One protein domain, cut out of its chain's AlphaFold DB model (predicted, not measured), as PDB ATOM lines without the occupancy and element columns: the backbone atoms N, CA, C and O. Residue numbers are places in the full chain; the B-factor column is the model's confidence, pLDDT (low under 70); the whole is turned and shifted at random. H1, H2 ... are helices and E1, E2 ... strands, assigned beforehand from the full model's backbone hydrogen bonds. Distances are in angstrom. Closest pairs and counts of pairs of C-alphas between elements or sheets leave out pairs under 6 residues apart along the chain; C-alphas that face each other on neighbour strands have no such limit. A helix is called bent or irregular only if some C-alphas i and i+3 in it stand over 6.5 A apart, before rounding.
ATOM      1  N   ILE A  10     309.368 254.469 395.066       93.88
ATOM      2  CA  ILE A  10     310.588 253.748 394.697       93.88
ATOM      3  C   ILE A  10     311.780 254.577 395.152       93.88
ATOM      4  O   ILE A  10     311.843 255.773 394.876       93.88
ATOM      5  N   LYS A  11     312.734 253.938 395.825       94.19
ATOM      6  CA  LYS A  11     313.998 254.553 396.223       94.19
ATOM      7  C   LYS A  11     315.131 253.598 395.914       94.19
ATOM      8  O   LYS A  11     315.116 252.452 396.352       94.19
ATOM      9  N   THR A  12     316.126 254.080 395.188       95.00
ATOM     10  CA  THR A  12     317.355 253.325 394.958       95.00
ATOM     11  C   THR A  12     318.368 253.718 396.023       95.00
ATOM     12  O   THR A  12     318.647 254.900 396.219       95.00
ATOM     13  N   VAL A  13     318.896 252.732 396.738       95.00
ATOM     14  CA  VAL A  13     319.900 252.902 397.790       95.00
ATOM     15  C   VAL A  13     321.131 252.104 397.395       95.00
ATOM     16  O   VAL A  13     321.019 250.952 396.984       95.00
ATOM     17  N   LYS A  14     322.316 252.698 397.519       95.69
ATOM     18  CA  LYS A  14     323.577 251.982 397.318       95.69
ATOM     19  C   LYS A  14     324.136 251.564 398.670       95.69
ATOM     20  O   LYS A  14     324.247 252.398 399.566       95.69
ATOM     21  N   PHE A  15     324.481 250.291 398.814       93.50
ATOM     22  CA  PHE A  15     325.158 249.764 399.993       93.50
ATOM     23  C   PHE A  15     326.488 249.148 399.550       93.50
ATOM     24  O   PHE A  15     326.522 248.112 398.884       93.50
ATOM     25  N   GLY A  16     327.591 249.834 399.855       93.69
ATOM     26  CA  GLY A  16     328.904 249.501 399.303       93.69
ATOM     27  C   GLY A  16     328.924 249.638 397.776       93.69
ATOM     28  O   GLY A  16     328.570 250.684 397.238       93.69
ATOM     29  N   SER A  17     329.322 248.571 397.080       94.38
ATOM     30  CA  SER A  17     329.361 248.507 395.611       94.38
ATOM     31  C   SER A  17     328.050 248.041 394.967       94.38
ATOM     32  O   SER A  17     327.999 247.885 393.749       94.38
ATOM     33  N   THR A  18     327.012 247.755 395.756       94.06
ATOM     34  CA  THR A  18     325.768 247.154 395.261       94.06
ATOM     35  C   THR A  18     324.607 248.130 395.378       94.06
ATOM     36  O   THR A  18     324.436 248.798 396.398       94.06
ATOM     37  N   GLU A  19     323.794 248.207 394.328       95.50
ATOM     38  CA  GLU A  19     322.586 249.029 394.295       95.50
ATOM     39  C   GLU A  19     321.351 248.176 394.581       95.50
ATOM     40  O   GLU A  19     321.180 247.094 394.016       95.50
ATOM     41  N   PHE A  20     320.482 248.679 395.453       94.12
ATOM     42  CA  PHE A  20     319.224 248.055 395.833       94.12
ATOM     43  C   PHE A  20     318.069 248.999 395.536       94.12
ATOM     44  O   PHE A  20     318.085 250.166 395.923       94.12
ATOM     45  N   THR A  21     317.031 248.475 394.896       94.69
ATOM     46  CA  THR A  21     315.770 249.193 394.718       94.69
ATOM     47  C   THR A  21     314.823 248.793 395.834       94.69
ATOM     48  O   THR A  21     314.483 247.619 395.979       94.69
ATOM     49  N   LEU A  22     314.406 249.774 396.621       95.69
ATOM     50  CA  LEU A  22     313.421 249.627 397.676       95.69
ATOM     51  C   LEU A  22     312.088 250.212 397.214       95.69
ATOM     52  O   LEU A  22     312.029 251.213 396.496       95.69
ATOM     53  N   PHE A  23     311.020 249.577 397.662       94.75
ATOM     54  CA  PHE A  23     309.641 249.964 397.446       94.75
ATOM     55  C   PHE A  23     309.019 250.349 398.788       94.75
ATOM     56  O   PHE A  23     309.389 249.802 399.827       94.75
ATOM     57  N   SER A  24     308.060 251.267 398.757       93.62
ATOM     58  CA  SER A  24     307.253 251.638 399.918       93.62
ATOM     59  C   SER A  24     305.817 251.954 399.497       93.62
ATOM     60  O   SER A  24     305.588 252.439 398.388       93.62
ATOM     61  N   LEU A  25     304.846 251.648 400.360       91.62
ATOM     62  CA  LEU A  25     303.425 251.975 400.162       91.62
ATOM     63  C   LEU A  25     303.011 253.260 400.892       91.62
ATOM     64  O   LEU A  25     302.079 253.934 400.467       91.62
ATOM     65  N   ASP A  26     303.690 253.570 401.991       88.94
ATOM     66  CA  ASP A  26     303.345 254.596 402.980       88.94
ATOM     67  C   ASP A  26     304.462 255.642 403.171       88.94
ATOM     68  O   ASP A  26     304.271 256.632 403.867       88.94
ATOM     69  N   GLY A  27     305.631 255.434 402.559       89.69
ATOM     70  CA  GLY A  27     306.828 256.266 402.720       89.69
ATOM     71  C   GLY A  27     307.641 255.954 403.982       89.69
ATOM     72  O   GLY A  27     308.770 256.433 404.110       89.69
ATOM     73  N   VAL A  28     307.109 255.124 404.880       89.88
ATOM     74  CA  VAL A  28     307.715 254.784 406.174       89.88
ATOM     75  C   VAL A  28     308.352 253.401 406.109       89.88
ATOM     76  O   VAL A  28     309.517 253.229 406.467       89.88
ATOM     77  N   THR A  29     307.613 252.420 405.597       92.56
ATOM     78  CA  THR A  29     308.063 251.034 405.506       92.56
ATOM     79  C   THR A  29     308.701 250.791 404.145       92.56
ATOM     80  O   THR A  29     308.052 250.958 403.111       92.56
ATOM     81  N   TRP A  30     309.969 250.378 404.137       94.25
ATOM     82  CA  TRP A  30     310.735 250.112 402.920       94.25
ATOM     83  C   TRP A  30     311.132 248.637 402.837       94.25
ATOM     84  O   TRP A  30     311.714 248.100 403.775       94.25
ATOM     85  N   SER A  31     310.863 247.993 401.700       93.56
ATOM     86  CA  SER A  31     311.346 246.636 401.398       93.56
ATOM     87  C   SER A  31     311.784 246.527 399.940       93.56
ATOM     88  O   SER A  31     311.272 247.219 399.063       93.56
ATOM     89  N   SER A  32     312.739 245.644 399.656       92.88
ATOM     90  CA  SER A  32     313.148 245.307 398.290       92.88
ATOM     91  C   SER A  32     312.106 244.464 397.544       92.88
ATOM     92  O   SER A  32     312.147 244.393 396.313       92.88
ATOM     93  N   LYS A  33     311.149 243.851 398.256       92.56
ATOM     94  CA  LYS A  33     310.079 243.035 397.670       92.56
ATOM     95  C   LYS A  33     308.714 243.667 397.907       92.56
ATOM     96  O   LYS A  33     308.376 244.077 399.010       92.56
ATOM     97  N   LYS A  34     307.892 243.690 396.857       91.00
ATOM     98  CA  LYS A  34     306.534 244.252 396.915       91.00
ATOM     99  C   LYS A  34     305.564 243.365 397.697       91.00
ATOM    100  O   LYS A  34     304.744 243.893 398.431       91.00
ATOM    101  N   GLU A  35     305.698 242.044 397.576       89.88
ATOM    102  CA  GLU A  35     304.854 241.066 398.282       89.88
ATOM    103  C   GLU A  35     304.960 241.220 399.807       89.88
ATOM    104  O   GLU A  35     303.951 241.201 400.503       89.88
ATOM    105  N   GLU A  36     306.167 241.489 400.319       90.62
ATOM    106  CA  GLU A  36     306.390 241.727 401.750       90.62
ATOM    107  C   GLU A  36     305.648 242.981 402.246       90.62
ATOM    108  O   GLU A  36     305.118 242.990 403.352       90.62
ATOM    109  N   LEU A  37     305.553 244.036 401.428       90.88
ATOM    110  CA  LEU A  37     304.822 245.253 401.797       90.88
ATOM    111  C   LEU A  37     303.311 245.025 401.859       90.88
ATOM    112  O   LEU A  37     302.638 245.611 402.707       90.88
ATOM    113  N   GLU A  38     302.774 244.194 400.965       89.56
ATOM    114  CA  GLU A  38     301.355 243.836 400.976       89.56
ATOM    115  C   GLU A  38     301.012 243.007 402.223       89.56
ATOM    116  O   GLU A  38     300.023 243.310 402.893       89.56
ATOM    117  N   GLU A  39     301.869 242.055 402.601       91.12
ATOM    118  CA  GLU A  39     301.704 241.262 403.828       91.12
ATOM    119  C   GLU A  39     301.787 242.129 405.095       91.12
ATOM    120  O   GLU A  39     300.951 242.008 405.995       91.12
ATOM    121  N   ILE A  40     302.759 243.046 405.168       89.81
ATOM    122  CA  ILE A  40     302.890 243.975 406.302       89.81
ATOM    123  C   ILE A  40     301.642 244.853 406.417       89.81
ATOM    124  O   ILE A  40     301.103 245.029 407.513       89.81
ATOM    125  N   LYS A  41     301.145 245.366 405.287       90.31
ATOM    126  CA  LYS A  41     299.916 246.157 405.257       90.31
ATOM    127  C   LYS A  41     298.719 245.347 405.756       90.31
ATOM    128  O   LYS A  41     297.957 245.858 406.575       90.31
ATOM    129  N   GLU A  42     298.551 244.109 405.293       90.38
ATOM    130  CA  GLU A  42     297.456 243.241 405.740       90.38
ATOM    131  C   GLU A  42     297.542 242.968 407.247       90.38
ATOM    132  O   GLU A  42     296.539 243.053 407.959       90.38
ATOM    133  N   ARG A  43     298.749 242.707 407.762       92.19
ATOM    134  CA  ARG A  43     298.967 242.507 409.198       92.19
ATOM    135  C   ARG A  43     298.582 243.744 410.008       92.19
ATOM    136  O   ARG A  43     297.885 243.600 411.011       92.19
ATOM    137  N   HIS A  44     299.020 244.934 409.599       89.88
ATOM    138  CA  HIS A  44     298.684 246.177 410.300       89.88
ATOM    139  C   HIS A  44     297.181 246.470 410.263       89.88
ATOM    140  O   HIS A  44     296.617 246.925 411.257       89.88
ATOM    141  N   GLU A  45     296.520 246.174 409.144       89.69
ATOM    142  CA  GLU A  45     295.069 246.323 409.028       89.69
ATOM    143  C   GLU A  45     294.334 245.362 409.970       89.69
ATOM    144  O   GLU A  45     293.456 245.781 410.722       89.69
ATOM    145  N   ARG A  46     294.756 244.095 410.025       90.50
ATOM    146  CA  ARG A  46     294.188 243.109 410.954       90.50
ATOM    147  C   ARG A  46     294.377 243.523 412.415       90.50
ATOM    148  O   ARG A  46     293.455 243.412 413.213       90.50
ATOM    149  N   GLN A  47     295.555 244.034 412.768       88.69
ATOM    150  CA  GLN A  47     295.820 244.548 414.116       88.69
ATOM    151  C   GLN A  47     294.923 245.741 414.461       88.69
ATOM    152  O   GLN A  47     294.410 245.817 415.576       88.69
ATOM    153  N   ARG A  48     294.700 246.651 413.507       90.06
ATOM    154  CA  ARG A  48     293.803 247.796 413.687       90.06
ATOM    155  C   ARG A  48     292.357 247.353 413.897       90.06
ATOM    156  O   ARG A  48     291.690 247.897 414.771       90.06
ATOM    157  N   GLN A  49     291.889 246.377 413.121       88.44
ATOM    158  CA  GLN A  49     290.536 245.833 413.251       88.44
ATOM    159  C   GLN A  49     290.331 245.180 414.615       88.44
ATOM    160  O   GLN A  49     289.403 245.562 415.322       88.44
ATOM    161  N   ASN A  50     291.253 244.310 415.034       85.62
ATOM    162  CA  ASN A  50     291.188 243.674 416.348       85.62
ATOM    163  C   ASN A  50     291.166 244.716 417.479       85.62
ATOM    164  O   ASN A  50     290.333 244.641 418.372       85.62
ATOM    165  N   LEU A  51     292.013 245.750 417.404       85.81
ATOM    166  CA  LEU A  51     292.035 246.808 418.418       85.81
ATOM    167  C   LEU A  51     290.719 247.608 418.465       85.81
ATOM    168  O   LEU A  51     290.259 248.011 419.534       85.81
ATOM    169  N   MET A  52     290.094 247.849 417.308       82.56
ATOM    170  CA  MET A  52     288.785 248.505 417.235       82.56
ATOM    171  C   MET A  52     287.650 247.628 417.772       82.56
ATOM    172  O   MET A  52     286.669 248.154 418.294       82.56
ATOM    173  N   GLU A  53     287.746 246.311 417.624       80.19
ATOM    174  CA  GLU A  53     286.777 245.366 418.181       80.19
ATOM    175  C   GLU A  53     286.918 245.278 419.703       80.19
ATOM    176  O   GLU A  53     285.926 245.476 420.406       80.19
ATOM    177  N   ASP A  54     288.145 245.144 420.209       76.69
ATOM    178  CA  ASP A  54     288.440 245.103 421.646       76.69
ATOM    179  C   ASP A  54     287.981 246.384 422.360       76.69
ATOM    180  O   ASP A  54     287.378 246.340 423.434       76.69
ATOM    181  N   THR A  55     288.209 247.552 421.750       75.19
ATOM    182  CA  THR A  55     287.760 248.838 422.313       75.19
ATOM    183  C   THR A  55     286.240 248.979 422.307       75.19
ATOM    184  O   THR A  55     285.670 249.499 423.269       75.19
ATOM    185  N   LYS A  56     285.550 248.488 421.268       77.31
ATOM    186  CA  LYS A  56     284.078 248.460 421.240       77.31
ATOM    187  C   LYS A  56     283.508 247.498 422.275       77.31
ATOM    188  O   LYS A  56     282.512 247.835 422.914       77.31
ATOM    189  N   GLU A  57     284.114 246.326 422.445       73.81
ATOM    190  CA  GLU A  57     283.675 245.346 423.439       73.81
ATOM    191  C   GLU A  57     283.890 245.873 424.861       73.81
ATOM    192  O   GLU A  57     282.979 245.793 425.687       73.81
ATOM    193  N   TYR A  58     285.038 246.504 425.124       75.56
ATOM    194  CA  TYR A  58     285.302 247.181 426.392       75.56
ATOM    195  C   TYR A  58     284.249 248.255 426.691       75.56
ATOM    196  O   TYR A  58     283.648 248.246 427.763       75.56
ATOM    197  N   LEU A  59     283.958 249.129 425.722       74.31
ATOM    198  CA  LEU A  59     282.974 250.199 425.897       74.31
ATOM    199  C   LEU A  59     281.557 249.651 426.126       74.31
ATOM    200  O   LEU A  59     280.764 250.245 426.856       74.31
ATOM    201  N   LYS A  60     281.224 248.513 425.510       77.56
ATOM    202  CA  LYS A  60     279.942 247.839 425.725       77.56
ATOM    203  C   LYS A  60     279.858 247.235 427.129       77.56
ATOM    204  O   LYS A  60     278.859 247.449 427.808       77.56
ATOM    205  N   ARG A  61     280.922 246.571 427.589       73.00
ATOM    206  CA  ARG A  61     281.005 246.001 428.942       73.00
ATOM    207  C   ARG A  61     280.981 247.079 430.027       73.00
ATOM    208  O   ARG A  61     280.352 246.885 431.060       73.00
ATOM    209  N   GLU A  62     281.616 248.227 429.797       74.25
ATOM    210  CA  GLU A  62     281.553 249.362 430.726       74.25
ATOM    211  C   GLU A  62     280.128 249.931 430.831       74.25
ATOM    212  O   GLU A  62     279.664 250.230 431.930       74.25
ATOM    213  N   LYS A  63     279.407 250.034 429.707       74.50
ATOM    214  CA  LYS A  63     278.001 250.469 429.700       74.50
ATOM    215  C   LYS A  63     277.077 249.474 430.398       74.50
ATOM    216  O   LYS A  63     276.211 249.905 431.148       74.50
ATOM    217  N   GLU A  64     277.268 248.175 430.176       72.19
ATOM    218  CA  GLU A  64     276.506 247.128 430.870       72.19
ATOM    219  C   GLU A  64     276.773 247.163 432.380       72.19
ATOM    220  O   GLU A  64     275.827 247.125 433.157       72.19
ATOM    221  N   ARG A  65     278.030 247.364 432.806       71.56
ATOM    222  CA  ARG A  65     278.365 247.529 434.228       71.56
ATOM    223  C   ARG A  65     277.706 248.767 434.846       71.56
ATOM    224  O   ARG A  65     277.121 248.651 435.913       71.56
ATOM    225  N   LYS A  66     277.758 249.926 434.179       68.25
ATOM    226  CA  LYS A  66     277.113 251.162 434.669       68.25
ATOM    227  C   LYS A  66     275.588 251.052 434.739       68.25
ATOM    228  O   LYS A  66     274.994 251.647 435.624       68.25
ATOM    229  N   ALA A  67     274.966 250.305 433.825       68.44
ATOM    230  CA  ALA A  67     273.525 250.058 433.858       68.44
ATOM    231  C   ALA A  67     273.113 249.094 434.983       68.44
ATOM    232  O   ALA A  67     271.999 249.184 435.479       68.44
ATOM    233  N   GLN A  68     273.999 248.178 435.383       60.28
ATOM    234  CA  GLN A  68     273.743 247.236 436.475       60.28
ATOM    235  C   GLN A  68     273.953 247.872 437.857       60.28
ATOM    236  O   GLN A  68     273.246 247.539 438.796       60.28
ATOM    237  N   GLU A  69     274.889 248.817 437.968       57.72
ATOM    238  CA  GLU A  69     275.168 249.568 439.203       57.72
ATOM    239  C   GLU A  69     274.074 250.616 439.504       57.72
ATOM    240  O   GLU A  69     273.929 251.034 440.644       57.72
ATOM    241  N   SER A  70     273.263 251.012 438.510       55.12
ATOM    242  CA  SER A  70     272.120 251.923 438.702       55.12
ATOM    243  C   SER A  70     270.805 251.235 439.089       55.12
ATOM    244  O   SER A  70     269.820 251.933 439.294       55.12
TER     245      SER A  70
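What this domain is: This is residues 10 to 70 of the 215 residues of an uncharacterized protein of SAR324 cluster bacterium (UniProt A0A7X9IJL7). The domain is a long rod: one long helix, H1, sticks out as an arm over residues 42 to 69, and at the other end a small two-stranded hairpin, E1 and E2, points away from it. Between hairpin and helix, residues 25 to 33 make a loop, and the free turn of the hairpin, residues 14 to 19, forms the far tip. The printed part has 61 residues with two named strands and one named helix, in the order E1, E2, H1; the sheet has the order E1 - E2 and is antiparallel, and the class is mixed, helices and strands. The whole is extended, with a radius of gyration of the C-alphas of 21.0 A, and the C-alphas span 71 by 18 by 14 A.

Where its parts are: The printed part begins with strand E1, residues 10 to 15, whose first C-alpha, that of Ile 10, is at (310.588, 253.748, 394.697); it measures 16.0 A from first to last C-alpha. Strand E2, residues 18 to 24, is the longest strand by residues and measures 19.6 A. Helix H1, residues 34 to 69, begins with C-alpha 34 at (306.534, 244.252, 396.915) and ends with C-alpha 69 at (275.168, 249.568, 439.203), a length of 52.9 A. H1 is not bent.

How they stand to each other: E1 and E2 form a hairpin with a tight link of 2 residues. They are antiparallel, with 149 degrees between their N-to-C directions. Among the C-alphas that face each other are those of Lys 14 and Glu 19, 4.3 A apart, and those of Ile 10 and Phe 23, 4.8 A apart. N 13 and O 20 are within hydrogen-bond range at 2.8 A, and so are N 11 and O 22 at 2.9 A. A short link of 9 residues joins E2 to H1. The closest C-alphas of E2 and H1 are those of Phe 23 and Lys 34, 6.5 A apart, and 2 pairs of C-alphas are within 8 A. The centres of E2 and H1 are 33.9 A apart. E1 and H1 are apart. In H1 every O i to N i+4 pair is within hydrogen-bond range.

The domain as a whole: The C-alphas of Ser 17 and Ser 70 are the two farthest apart, at 71.7 A, while those of Ile 10 and Ser 70, the first and last printed, are 58.5 A apart. Residues 14 to 19 stand free, and so do residues 42 to 70, of which 42 to 69 belong to H1. The printed part has no cut and no long link. The mean pLDDT of the printed part is 85.7; it is 95 for E1, 95 for E2 and 81 for H1. The model's confidence is low, under 70, at residues 66 to 70.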